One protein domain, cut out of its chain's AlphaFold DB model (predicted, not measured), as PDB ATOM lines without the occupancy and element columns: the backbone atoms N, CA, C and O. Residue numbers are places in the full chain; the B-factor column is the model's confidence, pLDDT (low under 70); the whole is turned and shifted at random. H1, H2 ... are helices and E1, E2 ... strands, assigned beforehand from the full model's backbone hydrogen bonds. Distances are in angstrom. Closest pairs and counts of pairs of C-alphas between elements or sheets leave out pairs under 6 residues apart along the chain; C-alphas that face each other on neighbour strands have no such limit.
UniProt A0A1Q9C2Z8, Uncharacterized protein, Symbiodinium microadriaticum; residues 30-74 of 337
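This is residues 30 to 74 of the 337 residues of an uncharacterized protein of Symbiodinium microadriaticum (UniProt A0A1Q9C2Z8). A very small parallel sheet of two short strands, E1 and E2, stands between two helices, with the short H1 over one face and the longer H2 over the opposite face, set toward the E1 side. After E2 the chain folds back into H2, which runs past E1 roughly against the strands' direction and makes much of the length. The printed part has 45 residues, with two named strands and two named helices in the order E1, H1, E2, H2; the class is mixed, helices and strands. The sheet has the order E1, E2 and is parallel. The whole is compact, with a radius of gyration of the C-alphas of 10.5 A, and spans 29 by 20 by 13 A.

The sheet is made of E1, residues 31 to 33, and E2, residues 51 to 53. E1 begins at C-alpha 31 at (4.208, -46.853, 5.757). H2, residues 57 to 71, is the longest helix, 21.1 A from first to last C-alpha, and ends at C-alpha 71 at (2.671, -33.986, 12.533). H1, residues 37 to 43, is 10.0 A long and begins at C-alpha 37 at (3.820, -57.167, 5.834).

E1 and E2 are parallel neighbours, with 25 degrees between their directions. The C-alphas of Trp 31 and Ile 51 face each other at 4.8 A. N 33 and O 52, at 2.9 A, and N 52 and O 31, at 2.8 A, are within hydrogen-bond range. E1, H1 and E2 form a strand-helix-strand unit, two parallel neighbour strands with a helix between them along the chain, and its crossover is right-handed. H1 has 6 pairs of C-alphas within 8 A of E2, the closest being those of Ala 38 and Glu 53, 6.2 A apart. H1 and E1 are near each other, with 5 pairs of C-alphas within 10 A. H2 has 6 pairs of C-alphas within 8 A of E1, the closest being those of His 32 and Ala 60, 5.2 A apart. Between H2 and E2 there is 1 such pair, the C-alphas of Glu 53 and Ala 60, 7.1 A apart. H1 and H2 are apart. In H1 and H2 every O i to N i+4 pair is within hydrogen-bond range.

The two C-alphas farthest apart are those of Ser 43 and Gly 72, 29.5 A. The printed part has no cut. The links E1 to H1 and E2 to H2 are tight, and the link H1 to E2 is short, with 7 residues. The mean pLDDT of the printed part is 82.0; residue 41 and residues 44 to 45 are under 70.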
ATOM      1  N   ARG A  30       5.553 -42.402   4.895       80.75
ATOM      2  CA  ARG A  30       5.877 -43.430   5.893       80.75
ATOM      3  C   ARG A  30       4.755 -44.457   5.946       80.75
ATOM      4  O   ARG A  30       3.602 -44.097   6.175       80.75
ATOM      5  N   TRP A  31       5.114 -45.716   5.767       80.69
ATOM      6  CA  TRP A  31       4.208 -46.853   5.757       80.69
ATOM      7  C   TRP A  31       4.131 -47.444   7.158       80.69
ATOM      8  O   TRP A  31       5.157 -47.799   7.727       80.69
ATOM      9  N   HIS A  32       2.927 -47.527   7.714       86.00
ATOM     10  CA  HIS A  32       2.668 -48.268   8.947       86.00
ATOM     11  C   HIS A  32       1.944 -49.536   8.529       86.00
ATOM     12  O   HIS A  32       0.859 -49.451   7.955       86.00
ATOM     13  N   VAL A  33       2.577 -50.683   8.738       82.50
ATOM     14  CA  VAL A  33       2.114 -51.968   8.208       82.50
ATOM     15  C   VAL A  33       1.854 -52.950   9.342       82.50
ATOM     16  O   VAL A  33       2.369 -52.768  10.452       82.50
ATOM     17  N   ALA A  34       1.015 -53.951   9.076       82.31
ATOM     18  CA  ALA A  34       0.741 -54.998  10.045       82.31
ATOM     19  C   ALA A  34       1.906 -55.999  10.125       82.31
ATOM     20  O   ALA A  34       2.831 -55.970   9.307       82.31
ATOM     21  N   ASP A  35       1.852 -56.882  11.120       79.38
ATOM     22  CA  ASP A  35       2.860 -57.920  11.320       79.38
ATOM     23  C   ASP A  35       3.078 -58.756  10.057       79.38
ATOM     24  O   ASP A  35       2.131 -59.274   9.463       79.38
ATOM     25  N   ASN A  36       4.350 -58.970   9.721       79.94
ATOM     26  CA  ASN A  36       4.852 -59.707   8.561       79.94
ATOM     27  C   ASN A  36       4.665 -59.031   7.192       79.94
ATOM     28  O   ASN A  36       5.216 -59.527   6.208       79.94
ATOM     29  N   ASP A  37       4.005 -57.874   7.109       76.50
ATOM     30  CA  ASP A  37       3.820 -57.167   5.834       76.50
ATOM     31  C   ASP A  37       5.074 -56.383   5.410       76.50
ATOM     32  O   ASP A  37       5.236 -56.041   4.237       76.50
ATOM     33  N   ALA A  38       6.006 -56.087   6.324       76.81
ATOM     34  CA  ALA A  38       7.161 -55.238   6.018       76.81
ATOM     35  C   ALA A  38       8.018 -55.783   4.863       76.81
ATOM     36  O   ALA A  38       8.460 -55.017   4.001       76.81
ATOM     37  N   LYS A  39       8.199 -57.110   4.799       78.19
ATOM     38  CA  LYS A  39       8.917 -57.778   3.702       78.19
ATOM     39  C   LYS A  39       8.193 -57.623   2.369       78.19
ATOM     40  O   LYS A  39       8.845 -57.346   1.365       78.19
ATOM     41  N   ASP A  40       6.870 -57.735   2.367       73.44
ATOM     42  CA  ASP A  40       6.051 -57.574   1.168       73.44
ATOM     43  C   ASP A  40       6.062 -56.132   0.665       73.44
ATOM     44  O   ASP A  40       6.043 -55.886  -0.538       73.44
ATOM     45  N   TYR A  41       6.123 -55.142   1.554       68.81
ATOM     46  CA  TYR A  41       6.266 -53.746   1.142       68.81
ATOM     47  C   TYR A  41       7.677 -53.449   0.616       68.81
ATOM     48  O   TYR A  41       7.817 -52.780  -0.416       68.81
ATOM     49  N   ALA A  42       8.710 -53.985   1.271       75.75
ATOM     50  CA  ALA A  42      10.101 -53.831   0.858       75.75
ATOM     51  C   ALA A  42      10.393 -54.506  -0.493       75.75
ATOM     52  O   ALA A  42      11.009 -53.886  -1.360       75.75
ATOM     53  N   SER A  43       9.897 -55.731  -0.720       70.94
ATOM     54  CA  SER A  43      10.057 -56.464  -1.990       70.94
ATOM     55  C   SER A  43       9.443 -55.716  -3.167       70.94
ATOM     56  O   SER A  43       9.921 -55.782  -4.298       70.94
ATOM     57  N   LYS A  44       8.413 -54.922  -2.884       65.75
ATOM     58  CA  LYS A  44       7.765 -54.079  -3.869       65.75
ATOM     59  C   LYS A  44       8.486 -52.719  -4.052       65.75
ATOM     60  O   LYS A  44       8.059 -51.905  -4.870       65.75
ATOM     61  N   GLY A  45       9.602 -52.461  -3.371       68.94
ATOM     62  CA  GLY A  45      10.465 -51.293  -3.588       68.94
ATOM     63  C   GLY A  45      10.177 -50.097  -2.682       68.94
ATOM     64  O   GLY A  45      10.569 -48.978  -3.010       68.94
ATOM     65  N   VAL A  46       9.472 -50.302  -1.566       70.75
ATOM     66  CA  VAL A  46       9.442 -49.311  -0.484       70.75
ATOM     67  C   VAL A  46      10.766 -49.393   0.276       70.75
ATOM     68  O   VAL A  46      11.196 -50.479   0.655       70.75
ATOM     69  N   GLU A  47      11.421 -48.255   0.500       78.00
ATOM     70  CA  GLU A  47      12.636 -48.219   1.316       78.00
ATOM     71  C   GLU A  47      12.332 -48.737   2.725       78.00
ATOM     72  O   GLU A  47      11.397 -48.264   3.369       78.00
ATOM     73  N   VAL A  48      13.140 -49.671   3.234       79.81
ATOM     74  CA  VAL A  48      12.938 -50.266   4.570       79.81
ATOM     75  C   VAL A  48      12.884 -49.191   5.663       79.81
ATOM     76  O   VAL A  48      12.070 -49.283   6.574       79.81
ATOM     77  N   SER A  49      13.665 -48.113   5.528       82.12
ATOM     78  CA  SER A  49      13.652 -46.952   6.435       82.12
ATOM     79  C   SER A  49      12.313 -46.198   6.484       82.12
ATOM     80  O   SER A  49      12.073 -45.404   7.397       82.12
ATOM     81  N   GLN A  50      11.440 -46.418   5.500       79.94
ATOM     82  CA  GLN A  50      10.116 -45.812   5.388       79.94
ATOM     83  C   GLN A  50       9.000 -46.739   5.878       79.94
ATOM     84  O   GLN A  50       7.847 -46.305   5.902       79.94
ATOM     85  N   ILE A  51       9.315 -47.977   6.270       79.38
ATOM     86  CA  ILE A  51       8.357 -48.977   6.748       79.38
ATOM     87  C   ILE A  51       8.466 -49.089   8.267       79.38
ATOM     88  O   ILE A  51       9.555 -49.230   8.816       79.38
ATOM     89  N   LEU A  52       7.326 -49.041   8.947       84.50
ATOM     90  CA  LEU A  52       7.209 -49.299  10.373       84.50
ATOM     91  C   LEU A  52       6.196 -50.424  10.596       84.50
ATOM     92  O   LEU A  52       5.003 -50.253  10.345       84.50
ATOM     93  N   GLU A  53       6.675 -51.563  11.080       85.12
ATOM     94  CA  GLU A  53       5.834 -52.689  11.483       85.12
ATOM     95  C   GLU A  53       5.256 -52.419  12.875       85.12
ATOM     96  O   GLU A  53       5.970 -51.988  13.782       85.12
ATOM     97  N   CYS A  54       3.940 -52.571  13.014       87.38
ATOM     98  CA  CYS A  54       3.204 -52.004  14.142       87.38
ATOM     99  C   CYS A  54       2.329 -53.014  14.894       87.38
ATOM    100  O   CYS A  54       1.458 -52.581  15.650       87.38
ATOM    101  N   GLY A  55       2.507 -54.324  14.723       86.81
ATOM    102  CA  GLY A  55       1.591 -55.300  15.309       86.81
ATOM    103  C   GLY A  55       0.414 -55.635  14.381       86.81
ATOM    104  O   GLY A  55       0.468 -55.421  13.169       86.81
ATOM    105  N   PRO A  56      -0.717 -56.086  14.946       85.06
ATOM    106  CA  PRO A  56      -1.963 -56.274  14.208       85.06
ATOM    107  C   PRO A  56      -2.444 -55.012  13.469       85.06
ATOM    108  O   PRO A  56      -2.125 -53.886  13.850       85.06
ATOM    109  N   VAL A  57      -3.311 -55.184  12.464       84.06
ATOM    110  CA  VAL A  57      -3.735 -54.095  11.557       84.06
ATOM    111  C   VAL A  57      -4.294 -52.855  12.277       84.06
ATOM    112  O   VAL A  57      -3.979 -51.730  11.897       84.06
ATOM    113  N   HIS A  58      -5.053 -53.033  13.365       86.19
ATOM    114  CA  HIS A  58      -5.595 -51.919  14.152       86.19
ATOM    115  C   HIS A  58      -4.488 -51.111  14.847       86.19
ATOM    116  O   HIS A  58      -4.586 -49.890  14.954       86.19
ATOM    117  N   ASN A  59      -3.395 -51.757  15.267       86.88
ATOM    118  CA  ASN A  59      -2.247 -51.070  15.849       86.88
ATOM    119  C   ASN A  59      -1.463 -50.290  14.794       86.88
ATOM    120  O   ASN A  59      -1.053 -49.162  15.072       86.88
ATOM    121  N   ALA A  60      -1.316 -50.831  13.581       87.38
ATOM    122  CA  ALA A  60      -0.743 -50.100  12.451       87.38
ATOM    123  C   ALA A  60      -1.559 -48.847  12.110       87.38
ATOM    124  O   ALA A  60      -1.002 -47.751  11.999       87.38
ATOM    125  N   GLN A  61      -2.886 -48.981  12.054       89.06
ATOM    126  CA  GLN A  61      -3.799 -47.857  11.845       89.06
ATOM    127  C   GLN A  61      -3.674 -46.814  12.974       89.06
ATOM    128  O   GLN A  61      -3.467 -45.632  12.702       89.06
ATOM    129  N   ASN A  62      -3.688 -47.233  14.243       90.62
ATOM    130  CA  ASN A  62      -3.515 -46.336  15.395       90.62
ATOM    131  C   ASN A  62      -2.127 -45.673  15.446       90.62
ATOM    132  O   ASN A  62      -1.992 -44.529  15.881       90.62
ATOM    133  N   ALA A  63      -1.065 -46.365  15.033       88.00
ATOM    134  CA  ALA A  63       0.277 -45.794  14.946       88.00
ATOM    135  C   ALA A  63       0.349 -44.700  13.871       88.00
ATOM    136  O   ALA A  63       0.873 -43.615  14.145       88.00
ATOM    137  N   ALA A  64      -0.253 -44.944  12.701       88.75
ATOM    138  CA  ALA A  64      -0.373 -43.951  11.639       88.75
ATOM    139  C   ALA A  64      -1.162 -42.719  12.105       88.75
ATOM    140  O   ALA A  64      -0.686 -41.596  11.931       88.75
ATOM    141  N   LEU A  65      -2.308 -42.915  12.771       89.00
ATOM    142  CA  LEU A  65      -3.109 -41.823  13.336       89.00
ATOM    143  C   LEU A  65      -2.325 -41.001  14.364       89.00
ATOM    144  O   LEU A  65      -2.259 -39.781  14.252       89.00
ATOM    145  N   ARG A  66      -1.641 -41.647  15.315       88.81
ATOM    146  CA  ARG A  66      -0.814 -40.941  16.311       88.81
ATOM    147  C   ARG A  66       0.316 -40.140  15.675       88.81
ATOM    148  O   ARG A  66       0.682 -39.077  16.175       88.81
ATOM    149  N   LEU A  67       0.936 -40.644  14.608       86.00
ATOM    150  CA  LEU A  67       1.937 -39.868  13.876       86.00
ATOM    151  C   LEU A  67       1.298 -38.677  13.156       86.00
ATOM    152  O   LEU A  67       1.853 -37.580  13.184       86.00
ATOM    153  N   ALA A  68       0.141 -38.877  12.540       85.50
ATOM    154  CA  ALA A  68      -0.592 -37.824  11.861       85.50
ATOM    155  C   ALA A  68      -1.032 -36.705  12.805       85.50
ATOM    156  O   ALA A  68      -0.749 -35.549  12.504       85.50
ATOM    157  N   CYS A  69      -1.596 -37.022  13.973       85.81
ATOM    158  CA  CYS A  69      -1.927 -36.032  15.007       85.81
ATOM    159  C   CYS A  69      -0.699 -35.238  15.451       85.81
ATOM    160  O   CYS A  69      -0.743 -34.013  15.491       85.81
ATOM    161  N   ARG A  70       0.439 -35.907  15.670       85.81
ATOM    162  CA  ARG A  70       1.692 -35.227  16.043       85.81
ATOM    163  C   ARG A  70       2.273 -34.341  14.942       85.81
ATOM    164  O   ARG A  70       2.994 -33.399  15.247       85.81
ATOM    165  N   THR A  71       2.034 -34.668  13.674       83.75
ATOM    166  CA  THR A  71       2.671 -33.986  12.533       83.75
ATOM    167  C   THR A  71       1.730 -33.065  11.761       83.75
ATOM    168  O   THR A  71       2.184 -32.381  10.845       83.75
ATOM    169  N   GLY A  72       0.435 -33.059  12.087       84.81
ATOM    170  CA  GLY A  72      -0.596 -32.340  11.342       84.81
ATOM    171  C   GLY A  72      -0.783 -32.842   9.904       84.81
ATOM    172  O   GLY A  72      -1.221 -32.080   9.047       84.81
ATOM    173  N   ARG A  73      -0.409 -34.095   9.600       85.50
ATOM    174  CA  ARG A  73      -0.432 -34.645   8.230       85.50
ATOM    175  C   ARG A  73      -1.594 -35.614   8.009       85.50
ATOM    176  O   ARG A  73      -1.819 -36.448   8.876       85.50
ATOM    177  N   PRO A  74      -2.275 -35.592   6.850       88.19
ATOM    178  CA  PRO A  74      -3.320 -36.567   6.543       88.19
ATOM    179  C   PRO A  74      -2.816 -38.017   6.582       88.19
ATOM    180  O   PRO A  74      -1.695 -38.300   6.150       88.19
TER     181      PRO A  74